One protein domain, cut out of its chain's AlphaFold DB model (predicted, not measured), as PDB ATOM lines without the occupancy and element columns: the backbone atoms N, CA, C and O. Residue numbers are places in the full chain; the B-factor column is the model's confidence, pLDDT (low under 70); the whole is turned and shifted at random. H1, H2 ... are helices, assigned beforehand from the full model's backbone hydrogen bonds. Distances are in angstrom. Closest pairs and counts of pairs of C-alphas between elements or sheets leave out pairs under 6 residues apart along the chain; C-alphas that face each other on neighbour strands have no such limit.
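AT A GLANCE: This is residues 7 to 69 and 93 to 123 of the 198 residues of the protein "Hypothetical protein" of Rotaria sp. Silwood2 (UniProt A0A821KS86). The long helix H2 makes a beam along one side of the domain; H4 packs crosswise on its residues 38 to 42, while H5 meets its residues 30 to 35 with residues 112 to 113 alone and runs away from it, H4 and H5 standing loosely side by side and running opposite ways. H3 sits at the end of the beam where H2 ends and packs on H4, while H1 lies at the other end, near H2 and H5. The printed part has 94 residues with five named helices, H1 to H5 in order along the chain, and no named strand; its class is all helix, and the helices that touch are mostly crossed. It is compact, with a radius of gyration of the C-alphas of 14.2 A, and its C-alphas span 37 by 33 by 23 A.

HOW THE PARTS SIT: H1, residues 11 to 21, is close to but not clearly touching H2, residues 28 to 47; the closest C-alphas are those of Trp 11 and Phe 32, 7.4 A apart. The two run opposite ways at a steep tilt of 52 degrees. H2 and H3, residues 52 to 66, are close but not clearly touching, 6.3 A between the closest C-alphas, those of Lys 46 and Leu 52; at 71 degrees they are only just about perpendicular. H3 touches H4, residues 95 to 105, with residues 56 to 60 alone, the closest C-alphas being those of Ile 56 and Met 101 at 6.7 A; they run the same way at a steep tilt of 69 degrees, only just short of about perpendicular. H2 touches H4 with residues 38 to 42 alone, about perpendicular at 86 degrees, and the closest C-alphas are those of Phe 42 and Leu 102, 6.7 A apart. H2 touches H5, residues 111 to 122, with residues 30 to 35 alone, about perpendicular at 80 degrees; the closest C-alphas are those of Leu 31 and Asn 112, 5.5 A apart. H4 and H5 are close but not clearly touching, at a shallow tilt of 20 degrees, opposite ways, with the C-alphas of Phe 103 and Lys 114 the closest at 7.7 A. H1 and H5 are near each other; H1 is apart from H3 and H4, and H3 is apart from H5. Each O i to N i+4 pair is within hydrogen-bond range in H1, H2, H4 and H5, and 9 of 11 are in H3.

IN THESE COORDINATES: H1 is 15.2 A from first to last C-alpha and begins with C-alpha 11 at (-54.764, -7.772, 4.418). H2 is the longest helix, 28.6 A, and H3 measures 21.7 A. H4 is 15.4 A long, and H5, 16.2 A, ends with C-alpha 122 at (-57.781, -16.087, -14.886).

THE WHOLE: The two C-alphas farthest apart, those of Glu 24 and Gln 49, are 40.1 A apart. Residues 70 to 92 are cut out, and C-alphas 69 and 93 are 23.5 A apart across the cut. Of the links that are printed whole, H2 to H3 and H4 to H5 are tight and H1 to H2 is short. Residues 64 to 69, of which 64 to 66 belong to H3, stand free and have pLDDT under 70; the mean of the printed part is 83.1.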
ATOM      1  N   GLU A   7     -44.062  -8.748   0.028       71.56
ATOM      2  CA  GLU A   7     -43.805  -8.173   1.353       71.56
ATOM      3  C   GLU A   7     -44.695  -6.974   1.681       71.56
ATOM      4  O   GLU A   7     -45.119  -6.812   2.827       71.56
ATOM      5  N   SER A   8     -45.017  -6.177   0.664       80.06
ATOM      6  CA  SER A   8     -45.900  -5.019   0.768       80.06
ATOM      7  C   SER A   8     -47.382  -5.384   0.794       80.06
ATOM      8  O   SER A   8     -48.213  -4.550   1.151       80.06
ATOM      9  N   LEU A   9     -47.721  -6.632   0.449       84.19
ATOM     10  CA  LEU A   9     -49.096  -7.097   0.437       84.19
ATOM     11  C   LEU A   9     -49.629  -7.127   1.875       84.19
ATOM     12  O   LEU A   9     -49.103  -7.816   2.758       84.19
ATOM     13  N   THR A  10     -50.683  -6.359   2.115       89.06
ATOM     14  CA  THR A  10     -51.395  -6.299   3.400       89.06
ATOM     15  C   THR A  10     -52.790  -6.889   3.263       89.06
ATOM     16  O   THR A  10     -53.325  -6.967   2.158       89.06
ATOM     17  N   TRP A  11     -53.395  -7.258   4.393       90.56
ATOM     18  CA  TRP A  11     -54.764  -7.772   4.418       90.56
ATOM     19  C   TRP A  11     -55.770  -6.818   3.756       90.56
ATOM     20  O   TRP A  11     -56.604  -7.264   2.979       90.56
ATOM     21  N   ASN A  12     -55.603  -5.501   3.926       89.62
ATOM     22  CA  ASN A  12     -56.454  -4.498   3.276       89.62
ATOM     23  C   ASN A  12     -56.463  -4.608   1.743       89.62
ATOM     24  O   ASN A  12     -57.468  -4.291   1.113       89.62
ATOM     25  N   HIS A  13     -55.355  -5.030   1.125       90.06
ATOM     26  CA  HIS A  13     -55.327  -5.257  -0.322       90.06
ATOM     27  C   HIS A  13     -56.196  -6.457  -0.700       90.06
ATOM     28  O   HIS A  13     -56.937  -6.391  -1.676       90.06
ATOM     29  N   ILE A  14     -56.143  -7.523   0.099       88.38
ATOM     30  CA  ILE A  14     -56.946  -8.727  -0.113       88.38
ATOM     31  C   ILE A  14     -58.429  -8.424   0.086       88.38
ATOM     32  O   ILE A  14     -59.226  -8.802  -0.763       88.38
ATOM     33  N   GLN A  15     -58.797  -7.666   1.121       89.44
ATOM     34  CA  GLN A  15     -60.188  -7.252   1.348       89.44
ATOM     35  C   GLN A  15     -60.761  -6.486   0.154       89.44
ATOM     36  O   GLN A  15     -61.811  -6.856  -0.365       89.44
ATOM     37  N   LYS A  16     -60.021  -5.502  -0.373       88.81
ATOM     38  CA  LYS A  16     -60.423  -4.780  -1.591       88.81
ATOM     39  C   LYS A  16     -60.596  -5.712  -2.791       88.81
ATOM     40  O   LYS A  16     -61.514  -5.534  -3.585       88.81
ATOM     41  N   CYS A  17     -59.729  -6.716  -2.941       86.50
ATOM     42  CA  CYS A  17     -59.889  -7.712  -3.998       86.50
ATOM     43  C   CYS A  17     -61.166  -8.540  -3.809       86.50
ATOM     44  O   CYS A  17     -61.873  -8.777  -4.783       86.50
ATOM     45  N   ILE A  18     -61.500  -8.964  -2.590       88.62
ATOM     46  CA  ILE A  18     -62.728  -9.732  -2.317       88.62
ATOM     47  C   ILE A  18     -63.970  -8.904  -2.663       88.62
ATOM     48  O   ILE A  18     -64.849  -9.397  -3.372       88.62
ATOM     49  N   GLU A  19     -64.004  -7.637  -2.241       86.88
ATOM     50  CA  GLU A  19     -65.111  -6.709  -2.512       86.88
ATOM     51  C   GLU A  19     -65.403  -6.575  -4.014       86.88
ATOM     52  O   GLU A  19     -66.561  -6.542  -4.436       86.88
ATOM     53  N   VAL A  20     -64.346  -6.535  -4.832       86.06
ATOM     54  CA  VAL A  20     -64.456  -6.413  -6.292       86.06
ATOM     55  C   VAL A  20     -64.800  -7.748  -6.956       86.06
ATOM     56  O   VAL A  20     -65.594  -7.778  -7.894       86.06
ATOM     57  N   THR A  21     -64.201  -8.851  -6.504       82.81
ATOM     58  CA  THR A  21     -64.256 -10.142  -7.213       82.81
ATOM     59  C   THR A  21     -65.488 -10.984  -6.890       82.81
ATOM     60  O   THR A  21     -65.875 -11.796  -7.726       82.81
ATOM     61  N   LYS A  22     -66.126 -10.786  -5.724       83.56
ATOM     62  CA  LYS A  22     -67.369 -11.474  -5.311       83.56
ATOM     63  C   LYS A  22     -67.343 -12.995  -5.550       83.56
ATOM     64  O   LYS A  22     -68.293 -13.572  -6.074       83.56
ATOM     65  N   ILE A  23     -66.237 -13.643  -5.189       84.81
ATOM     66  CA  ILE A  23     -66.036 -15.083  -5.400       84.81
ATOM     67  C   ILE A  23     -67.001 -15.880  -4.509       84.81
ATOM     68  O   ILE A  23     -66.976 -15.754  -3.285       84.81
ATOM     69  N   GLU A  24     -67.829 -16.733  -5.113       84.25
ATOM     70  CA  GLU A  24     -68.791 -17.563  -4.384       84.25
ATOM     71  C   GLU A  24     -68.109 -18.593  -3.465       84.25
ATOM     72  O   GLU A  24     -67.133 -19.258  -3.831       84.25
ATOM     73  N   GLY A  25     -68.655 -18.757  -2.255       82.56
ATOM     74  CA  GLY A  25     -68.184 -19.755  -1.290       82.56
ATOM     75  C   GLY A  25     -66.786 -19.480  -0.723       82.56
ATOM     76  O   GLY A  25     -66.117 -20.420  -0.282       82.56
ATOM     77  N   LEU A  26     -66.329 -18.225  -0.768       87.31
ATOM     78  CA  LEU A  26     -65.116 -17.771  -0.095       87.31
ATOM     79  C   LEU A  26     -65.431 -17.481   1.379       87.31
ATOM     80  O   LEU A  26     -66.334 -16.707   1.681       87.31
ATOM     81  N   ASN A  27     -64.701 -18.110   2.299       89.00
ATOM     82  CA  ASN A  27     -64.835 -17.838   3.731       89.00
ATOM     83  C   ASN A  27     -63.751 -16.838   4.162       89.00
ATOM     84  O   ASN A  27     -62.569 -17.176   4.128       89.00
ATOM     85  N   GLU A  28     -64.150 -15.621   4.546       86.00
ATOM     86  CA  GLU A  28     -63.226 -14.521   4.867       86.00
ATOM     87  C   GLU A  28     -62.347 -14.794   6.097       86.00
ATOM     88  O   GLU A  28     -61.148 -14.510   6.059       86.00
ATOM     89  N   ASP A  29     -62.897 -15.408   7.147       85.75
ATOM     90  CA  ASP A  29     -62.148 -15.731   8.369       85.75
ATOM     91  C   ASP A  29     -61.053 -16.769   8.084       85.75
ATOM     92  O   ASP A  29     -59.894 -16.620   8.484       85.75
ATOM     93  N   ASN A  30     -61.395 -17.808   7.319       90.81
ATOM     94  CA  ASN A  30     -60.423 -18.805   6.878       90.81
ATOM     95  C   ASN A  30     -59.389 -18.190   5.932       90.81
ATOM     96  O   ASN A  30     -58.204 -18.492   6.038       90.81
ATOM     97  N   LEU A  31     -59.809 -17.290   5.043       90.94
ATOM     98  CA  LEU A  31     -58.919 -16.605   4.113       90.94
ATOM     99  C   LEU A  31     -57.878 -15.737   4.834       90.94
ATOM    100  O   LEU A  31     -56.720 -15.717   4.419       90.94
ATOM    101  N   PHE A  32     -58.250 -15.058   5.922       91.62
ATOM    102  CA  PHE A  32     -57.305 -14.288   6.738       91.62
ATOM    103  C   PHE A  32     -56.221 -15.177   7.361       91.62
ATOM    104  O   PHE A  32     -55.026 -14.852   7.312       91.62
ATOM    105  N   ASN A  33     -56.629 -16.322   7.911       91.75
ATOM    106  CA  ASN A  33     -55.704 -17.301   8.478       91.75
ATOM    107  C   ASN A  33     -54.765 -17.846   7.394       91.75
ATOM    108  O   ASN A  33     -53.545 -17.799   7.545       91.75
ATOM    109  N   GLU A  34     -55.316 -18.260   6.252       92.69
ATOM    110  CA  GLU A  34     -54.544 -18.760   5.110       92.69
ATOM    111  C   GLU A  34     -53.566 -17.711   4.548       92.69
ATOM    112  O   GLU A  34     -52.436 -18.043   4.185       92.69
ATOM    113  N   PHE A  35     -53.964 -16.437   4.499       91.75
ATOM    114  CA  PHE A  35     -53.081 -15.336   4.113       91.75
ATOM    115  C   PHE A  35     -51.891 -15.204   5.068       91.75
ATOM    116  O   PHE A  35     -50.749 -15.033   4.629       91.75
ATOM    117  N   THR A  36     -52.145 -15.289   6.373       90.12
ATOM    118  CA  THR A  36     -51.103 -15.185   7.399       90.12
ATOM    119  C   THR A  36     -50.113 -16.344   7.297       90.12
ATOM    120  O   THR A  36     -48.900 -16.109   7.304       90.12
ATOM    121  N   GLU A  37     -50.615 -17.565   7.102       90.44
ATOM    122  CA  GLU A  37     -49.816 -18.774   6.870       90.44
ATOM    123  C   GLU A  37     -48.932 -18.644   5.618       90.44
ATOM    124  O   GLU A  37     -47.713 -18.809   5.689       90.44
ATOM    125  N   LEU A  38     -49.504 -18.236   4.478       88.75
ATOM    126  CA  LEU A  38     -48.739 -17.999   3.244       88.75
ATOM    127  C   LEU A  38     -47.652 -16.936   3.423       88.75
ATOM    128  O   LEU A  38     -46.536 -17.082   2.915       88.75
ATOM    129  N   LYS A  39     -47.949 -15.863   4.160       88.19
ATOM    130  CA  LYS A  39     -46.979 -14.798   4.432       88.19
ATOM    131  C   LYS A  39     -45.843 -15.287   5.330       88.19
ATOM    132  O   LYS A  39     -44.699 -14.854   5.164       88.19
ATOM    133  N   LEU A  40     -46.131 -16.185   6.269       88.44
ATOM    134  CA  LEU A  40     -45.127 -16.831   7.108       88.44
ATOM    135  C   LEU A  40     -44.243 -17.779   6.287       88.44
ATOM    136  O   LEU A  40     -43.018 -17.681   6.367       88.44
ATOM    137  N   ALA A  41     -44.834 -18.611   5.433       87.31
ATOM    138  CA  ALA A  41     -44.087 -19.494   4.544       87.31
ATOM    139  C   ALA A  41     -43.180 -18.728   3.579       87.31
ATOM    140  O   ALA A  41     -42.006 -19.071   3.435       87.31
ATOM    141  N   PHE A  42     -43.659 -17.619   3.010       87.94
ATOM    142  CA  PHE A  42     -42.820 -16.739   2.201       87.94
ATOM    143  C   PHE A  42     -41.595 -16.234   2.976       87.94
ATOM    144  O   PHE A  42     -40.470 -16.295   2.474       87.94
ATOM    145  N   LYS A  43     -41.779 -15.792   4.229       86.81
ATOM    146  CA  LYS A  43     -40.662 -15.361   5.088       86.81
ATOM    147  C   LYS A  43     -39.672 -16.496   5.358       86.81
ATOM    148  O   LYS A  43     -38.472 -16.238   5.396       86.81
ATOM    149  N   ILE A  44     -40.149 -17.727   5.551       85.75
ATOM    150  CA  ILE A  44     -39.290 -18.902   5.761       85.75
ATOM    151  C   ILE A  44     -38.448 -19.179   4.514       85.75
ATOM    152  O   ILE A  44     -37.233 -19.331   4.620       85.75
ATOM    153  N   ILE A  45     -39.071 -19.194   3.334       83.31
ATOM    154  CA  ILE A  45     -38.382 -19.437   2.060       83.31
ATOM    155  C   ILE A  45     -37.338 -18.347   1.793       83.31
ATOM    156  O   ILE A  45     -36.199 -18.658   1.443       83.31
ATOM    157  N   LYS A  46     -37.688 -17.077   2.028       82.75
ATOM    158  CA  LYS A  46     -36.773 -15.940   1.849       82.75
ATOM    159  C   LYS A  46     -35.582 -15.968   2.814       82.75
ATOM    160  O   LYS A  46     -34.515 -15.482   2.464       82.75
ATOM    161  N   LYS A  47     -35.742 -16.521   4.022       83.06
ATOM    162  CA  LYS A  47     -34.662 -16.635   5.022       83.06
ATOM    163  C   LYS A  47     -33.629 -17.720   4.705       83.06
ATOM    164  O   LYS A  47     -32.586 -17.751   5.356       83.06
ATOM    165  N   LYS A  48     -33.900 -18.623   3.759       81.06
ATOM    166  CA  LYS A  48     -32.914 -19.622   3.332       81.06
ATOM    167  C   LYS A  48     -31.723 -18.917   2.672       81.06
ATOM    168  O   LYS A  48     -31.898 -17.924   1.979       81.06
ATOM    169  N   GLN A  49     -30.515 -19.444   2.882       71.06
ATOM    170  CA  GLN A  49     -29.276 -18.852   2.346       71.06
ATOM    171  C   GLN A  49     -29.196 -18.890   0.810       71.06
ATOM    172  O   GLN A  49     -28.401 -18.170   0.217       71.06
ATOM    173  N   VAL A  50     -30.016 -19.724   0.165       79.25
ATOM    174  CA  VAL A  50     -30.071 -19.866  -1.292       79.25
ATOM    175  C   VAL A  50     -30.917 -18.736  -1.897       79.25
ATOM    176  O   VAL A  50     -32.001 -18.462  -1.371       79.25
ATOM    177  N   PRO A  51     -30.505 -18.108  -3.014       82.19
ATOM    178  CA  PRO A  51     -31.316 -17.104  -3.698       82.19
ATOM    179  C   PRO A  51     -32.715 -17.626  -4.046       82.19
ATOM    180  O   PRO A  51     -32.885 -18.761  -4.489       82.19
ATOM    181  N   LEU A  52     -33.740 -16.784  -3.869       81.62
ATOM    182  CA  LEU A  52     -35.139 -17.165  -4.107       81.62
ATOM    183  C   LEU A  52     -35.373 -17.671  -5.541       81.62
ATOM    184  O   LEU A  52     -36.167 -18.585  -5.748       81.62
ATOM    185  N   PHE A  53     -34.670 -17.094  -6.516       79.88
ATOM    186  CA  PHE A  53     -34.749 -17.506  -7.915       79.88
ATOM    187  C   PHE A  53     -34.297 -18.959  -8.098       79.88
ATOM    188  O   PHE A  53     -35.032 -19.755  -8.676       79.88
ATOM    189  N   ASP A  54     -33.146 -19.326  -7.531       80.94
ATOM    190  CA  ASP A  54     -32.587 -20.677  -7.644       80.94
ATOM    191  C   ASP A  54     -33.475 -21.711  -6.942       80.94
ATOM    192  O   ASP A  54     -33.685 -22.808  -7.458       80.94
ATOM    193  N   GLN A  55     -34.070 -21.341  -5.802       82.50
ATOM    194  CA  GLN A  55     -35.035 -22.193  -5.102       82.50
ATOM    195  C   GLN A  55     -36.273 -22.497  -5.962       82.50
ATOM    196  O   GLN A  55     -36.737 -23.637  -5.989       82.50
ATOM    197  N   ILE A  56     -36.796 -21.495  -6.677       82.44
ATOM    198  CA  ILE A  56     -37.963 -21.654  -7.557       82.44
ATOM    199  C   ILE A  56     -37.608 -22.479  -8.790       82.44
ATOM    200  O   ILE A  56     -38.375 -23.364  -9.158       82.44
ATOM    201  N   GLN A  57     -36.457 -22.226  -9.416       83.25
ATOM    202  CA  GLN A  57     -36.013 -23.012 -10.570       83.25
ATOM    203  C   GLN A  57     -35.839 -24.486 -10.203       83.25
ATOM    204  O   GLN A  57     -36.366 -25.350 -10.895       83.25
ATOM    205  N   PHE A  58     -35.197 -24.776  -9.068       85.19
ATOM    206  CA  PHE A  58     -35.066 -26.142  -8.567       85.19
ATOM    207  C   PHE A  58     -36.428 -26.806  -8.315       85.19
ATOM    208  O   PHE A  58     -36.634 -27.959  -8.687       85.19
ATOM    209  N   PHE A  59     -37.376 -26.080  -7.714       85.62
ATOM    210  CA  PHE A  59     -38.737 -26.578  -7.507       85.62
ATOM    211  C   PHE A  59     -39.433 -26.930  -8.830       85.62
ATOM    212  O   PHE A  59     -39.983 -28.021  -8.954       85.62
ATOM    213  N   LEU A  60     -39.378 -26.038  -9.824       83.44
ATOM    214  CA  LEU A  60     -40.038 -26.241 -11.116       83.44
ATOM    215  C   LEU A  60     -39.467 -27.439 -11.880       83.44
ATOM    216  O   LEU A  60     -40.244 -28.224 -12.421       83.44
ATOM    217  N   SER A  61     -38.143 -27.611 -11.886       83.69
ATOM    218  CA  SER A  61     -37.505 -28.764 -12.529       83.69
ATOM    219  C   SER A  61     -37.950 -30.089 -11.901       83.69
ATOM    220  O   SER A  61     -38.257 -31.035 -12.618       83.69
ATOM    221  N   ASN A  62     -38.075 -30.146 -10.571       79.69
ATOM    222  CA  ASN A  62     -38.491 -31.364  -9.867       79.69
ATOM    223  C   ASN A  62     -39.987 -31.684 -10.022       79.69
ATOM    224  O   ASN A  62     -40.383 -32.844  -9.917       79.69
ATOM    225  N   GLU A  63     -40.841 -30.678 -10.223       70.25
ATOM    226  CA  GLU A  63     -42.273 -30.894 -10.469       70.25
ATOM    227  C   GLU A  63     -42.542 -31.367 -11.906       70.25
ATOM    228  O   GLU A  63     -43.392 -32.232 -12.112       70.25
ATOM    229  N   GLN A  64     -41.767 -30.896 -12.891       57.88
ATOM    230  CA  GLN A  64     -41.852 -31.386 -14.275       57.88
ATOM    231  C   GLN A  64     -41.516 -32.879 -14.412       57.88
ATOM    232  O   GLN A  64     -42.045 -33.546 -15.298       57.88
ATOM    233  N   GLU A  65     -40.679 -33.425 -13.529       54.88
ATOM    234  CA  GLU A  65     -40.362 -34.860 -13.507       54.88
ATOM    235  C   GLU A  65     -41.485 -35.722 -12.898       54.88
ATOM    236  O   GLU A  65     -41.581 -36.910 -13.208       54.88
ATOM    237  N   LYS A  66     -42.355 -35.148 -12.054       52.81
ATOM    238  CA  LYS A  66     -43.479 -35.864 -11.421       52.81
ATOM    239  C   LYS A  66     -44.748 -35.853 -12.266       52.81
ATOM    240  O   LYS A  66     -45.517 -36.812 -12.219       52.81
ATOM    241  N   GLU A  67     -44.965 -34.796 -13.041       40.53
ATOM    242  CA  GLU A  67     -46.093 -34.674 -13.962       40.53
ATOM    243  C   GLU A  67     -45.626 -34.876 -15.409       40.53
ATOM    244  O   GLU A  67     -45.459 -33.932 -16.177       40.53
ATOM    245  N   ALA A  68     -45.472 -36.133 -15.829       33.22
ATOM    246  CA  ALA A  68     -45.384 -36.487 -17.246       33.22
ATOM    247  C   ALA A  68     -46.755 -36.320 -17.949       33.22
ATOM    248  O   ALA A  68     -47.281 -37.263 -18.530       33.22
ATOM    249  N   HIS A  69     -47.354 -35.125 -17.878       33.75
ATOM    250  CA  HIS A  69     -48.524 -34.694 -18.649       33.75
ATOM    251  C   HIS A  69     -48.449 -33.179 -18.932       33.75
ATOM    252  O   HIS A  69     -47.815 -32.442 -18.181       33.75
ATOM    253  N   ILE A  93     -38.308 -13.538 -11.305       76.94
ATOM    254  CA  ILE A  93     -39.259 -14.552 -10.846       76.94
ATOM    255  C   ILE A  93     -40.653 -14.125 -11.302       76.94
ATOM    256  O   ILE A  93     -41.124 -13.051 -10.920       76.94
ATOM    257  N   ARG A  94     -41.349 -14.972 -12.066       82.00
ATOM    258  CA  ARG A  94     -42.747 -14.696 -12.408       82.00
ATOM    259  C   ARG A  94     -43.629 -14.925 -11.183       82.00
ATOM    260  O   ARG A  94     -43.458 -15.896 -10.444       82.00
ATOM    261  N   SER A  95     -44.617 -14.060 -10.984       81.62
ATOM    262  CA  SER A  95     -45.466 -14.071  -9.786       81.62
ATOM    263  C   SER A  95     -46.207 -15.402  -9.575       81.62
ATOM    264  O   SER A  95     -46.320 -15.866  -8.442       81.62
ATOM    265  N   TYR A  96     -46.649 -16.071 -10.646       81.56
ATOM    266  CA  TYR A  96     -47.331 -17.366 -10.543       81.56
ATOM    267  C   TYR A  96     -46.396 -18.498 -10.093       81.56
ATOM    268  O   TYR A  96     -46.836 -19.396  -9.379       81.56
ATOM    269  N   GLN A  97     -45.111 -18.450 -10.466       85.62
ATOM    270  CA  GLN A  97     -44.114 -19.450 -10.061       85.62
ATOM    271  C   GLN A  97     -43.873 -19.367  -8.555       85.62
ATOM    272  O   GLN A  97     -43.813 -20.385  -7.868       85.62
ATOM    273  N   LEU A  98     -43.816 -18.138  -8.031       85.81
ATOM    274  CA  LEU A  98     -43.750 -17.898  -6.597       85.81
ATOM    275  C   LEU A  98     -44.999 -18.438  -5.883       85.81
ATOM    276  O   LEU A  98     -44.861 -19.139  -4.884       85.81
ATOM    277  N   CYS A  99     -46.203 -18.159  -6.396       87.00
ATOM    278  CA  CYS A  99     -47.444 -18.690  -5.824       87.00
ATOM    279  C   CYS A  99     -47.479 -20.228  -5.825       87.00
ATOM    280  O   CYS A  99     -47.844 -20.820  -4.814       87.00
ATOM    281  N   ALA A 100     -47.067 -20.873  -6.919       86.88
ATOM    282  CA  ALA A 100     -47.025 -22.332  -7.023       86.88
ATOM    283  C   ALA A 100     -46.100 -22.952  -5.966       86.88
ATOM    284  O   ALA A 100     -46.515 -23.849  -5.232       86.88
ATOM    285  N   MET A 101     -44.883 -22.415  -5.823       87.38
ATOM    286  CA  MET A 101     -43.951 -22.863  -4.789       87.38
ATOM    287  C   MET A 101     -44.506 -22.618  -3.378       87.38
ATOM    288  O   MET A 101     -44.356 -23.478  -2.519       87.38
ATOM    289  N   LEU A 102     -45.159 -21.479  -3.121       87.56
ATOM    290  CA  LEU A 102     -45.761 -21.190  -1.813       87.56
ATOM    291  C   LEU A 102     -46.869 -22.184  -1.453       87.56
ATOM    292  O   LEU A 102     -46.913 -22.662  -0.323       87.56
ATOM    293  N   PHE A 103     -47.733 -22.530  -2.409       88.75
ATOM    294  CA  PHE A 103     -48.775 -23.529  -2.187       88.75
ATOM    295  C   PHE A 103     -48.210 -24.932  -1.965       88.75
ATOM    296  O   PHE A 103     -48.767 -25.673  -1.164       88.75
ATOM    297  N   ALA A 104     -47.115 -25.288  -2.641       86.06
ATOM    298  CA  ALA A 104     -46.468 -26.588  -2.479       86.06
ATOM    299  C   ALA A 104     -45.625 -26.690  -1.196       86.06
ATOM    300  O   ALA A 104     -45.543 -27.752  -0.587       86.06
ATOM    301  N   ALA A 105     -44.987 -25.593  -0.783       83.62
ATOM    302  CA  ALA A 105     -44.161 -25.537   0.420       83.62
ATOM    303  C   ALA A 105     -44.985 -25.399   1.710       83.62
ATOM    304  O   ALA A 105     -44.469 -25.667   2.796       83.62
ATOM    305  N   ASN A 106     -46.243 -24.967   1.605       85.44
ATOM    306  CA  ASN A 106     -47.149 -24.877   2.741       85.44
ATOM    307  C   ASN A 106     -47.568 -26.262   3.237       85.44
ATOM    308  O   ASN A 106     -48.092 -27.076   2.481       85.44
ATOM    309  N   ALA A 107     -47.405 -26.497   4.541       80.38
ATOM    310  CA  ALA A 107     -47.874 -27.720   5.190       80.38
ATOM    311  C   ALA A 107     -49.405 -27.752   5.337       80.38
ATOM    312  O   ALA A 107     -50.011 -28.822   5.349       80.38
ATOM    313  N   THR A 108     -50.031 -26.581   5.462       85.81
ATOM    314  CA  THR A 108     -51.476 -26.434   5.624       85.81
ATOM    315  C   THR A 108     -52.147 -26.156   4.273       85.81
ATOM    316  O   THR A 108     -51.692 -25.295   3.512       85.81
ATOM    317  N   PRO A 109     -53.246 -26.859   3.943       87.75
ATOM    318  CA  PRO A 109     -54.034 -26.540   2.762       87.75
ATOM    319  C   PRO A 109     -54.590 -25.116   2.850       87.75
ATOM    320  O   PRO A 109     -55.171 -24.734   3.862       87.75
ATOM    321  N   THR A 110     -54.457 -24.354   1.764       90.38
ATOM    322  CA  THR A 110     -54.944 -22.965   1.659       90.38
ATOM    323  C   THR A 110     -55.968 -22.826   0.519       90.38
ATOM    324  O   THR A 110     -55.692 -22.215  -0.519       90.38
ATOM    325  N   PRO A 111     -57.142 -23.481   0.629       90.69
ATOM    326  CA  PRO A 111     -58.113 -23.553  -0.459       90.69
ATOM    327  C   PRO A 111     -58.733 -22.198  -0.824       90.69
ATOM    328  O   PRO A 111     -58.984 -21.964  -2.008       90.69
ATOM    329  N   ASN A 112     -58.978 -21.302   0.136       90.75
ATOM    330  CA  ASN A 112     -59.581 -19.994  -0.139       90.75
ATOM    331  C   ASN A 112     -58.581 -19.070  -0.848       90.75
ATOM    332  O   ASN A 112     -58.919 -18.446  -1.856       90.75
ATOM    333  N   MET A 113     -57.323 -19.055  -0.403       90.88
ATOM    334  CA  MET A 113     -56.253 -18.306  -1.061       90.88
ATOM    335  C   MET A 113     -55.931 -18.864  -2.444       90.88
ATOM    336  O   MET A 113     -55.709 -18.087  -3.374       90.88
ATOM    337  N   LYS A 114     -55.956 -20.191  -2.620       90.12
ATOM    338  CA  LYS A 114     -55.803 -20.809  -3.942       90.12
ATOM    339  C   LYS A 114     -56.924 -20.382  -4.886       90.12
ATOM    340  O   LYS A 114     -56.626 -19.956  -5.996       90.12
ATOM    341  N   LYS A 115     -58.187 -20.424  -4.447       89.56
ATOM    342  CA  LYS A 115     -59.331 -19.936  -5.242       89.56
ATOM    343  C   LYS A 115     -59.154 -18.472  -5.652       89.56
ATOM    344  O   LYS A 115     -59.277 -18.166  -6.833       89.56
ATOM    345  N   LEU A 116     -58.822 -17.595  -4.701       90.56
ATOM    346  CA  LEU A 116     -58.620 -16.168  -4.961       90.56
ATOM    347  C   LEU A 116     -57.491 -15.929  -5.971       90.56
ATOM    348  O   LEU A 116     -57.668 -15.197  -6.938       90.56
ATOM    349  N   ILE A 117     -56.338 -16.569  -5.776       88.81
ATOM    350  CA  ILE A 117     -55.176 -16.398  -6.654       88.81
ATOM    351  C   ILE A 117     -55.446 -16.978  -8.050       88.81
ATOM    352  O   ILE A 117     -55.114 -16.338  -9.044       88.81
ATOM    353  N   CYS A 118     -56.087 -18.145  -8.150       86.94
ATOM    354  CA  CYS A 118     -56.498 -18.711  -9.436       86.94
ATOM    355  C   CYS A 118     -57.479 -17.796 -10.178       86.94
ATOM    356  O   CYS A 118     -57.347 -17.639 -11.388       86.94
ATOM    357  N   PHE A 119     -58.421 -17.170  -9.468       89.00
ATOM    358  CA  PHE A 119     -59.322 -16.179 -10.053       89.00
ATOM    359  C   PHE A 119     -58.561 -14.944 -10.550       89.00
ATOM    360  O   PHE A 119     -58.781 -14.482 -11.661       89.00
ATOM    361  N   LEU A 120     -57.619 -14.417  -9.764       86.56
ATOM    362  CA  LEU A 120     -56.823 -13.261 -10.187       86.56
ATOM    363  C   LEU A 120     -56.011 -13.552 -11.456       86.56
ATOM    364  O   LEU A 120     -55.938 -12.701 -12.334       86.56
ATOM    365  N   TYR A 121     -55.441 -14.754 -11.575       84.00
ATOM    366  CA  TYR A 121     -54.695 -15.155 -12.770       84.00
ATOM    367  C   TYR A 121     -55.573 -15.567 -13.958       84.00
ATOM    368  O   TYR A 121     -55.054 -15.658 -15.069       84.00
ATOM    369  N   SER A 122     -56.872 -15.818 -13.765       82.88
ATOM    370  CA  SER A 122     -57.781 -16.087 -14.886       82.88
ATOM    371  C   SER A 122     -58.220 -14.809 -15.603       82.88
ATOM    372  O   SER A 122     -58.677 -14.878 -16.744       82.88
ATOM    373  N   VAL A 123     -58.056 -13.646 -14.966       82.50
ATOM    374  CA  VAL A 123     -58.337 -12.349 -15.580       82.50
ATOM    375  C   VAL A 123     -57.129 -11.920 -16.424       82.50
ATOM    376  O   VAL A 123     -56.042 -11.712 -15.881       82.50
TER     377      VAL A 123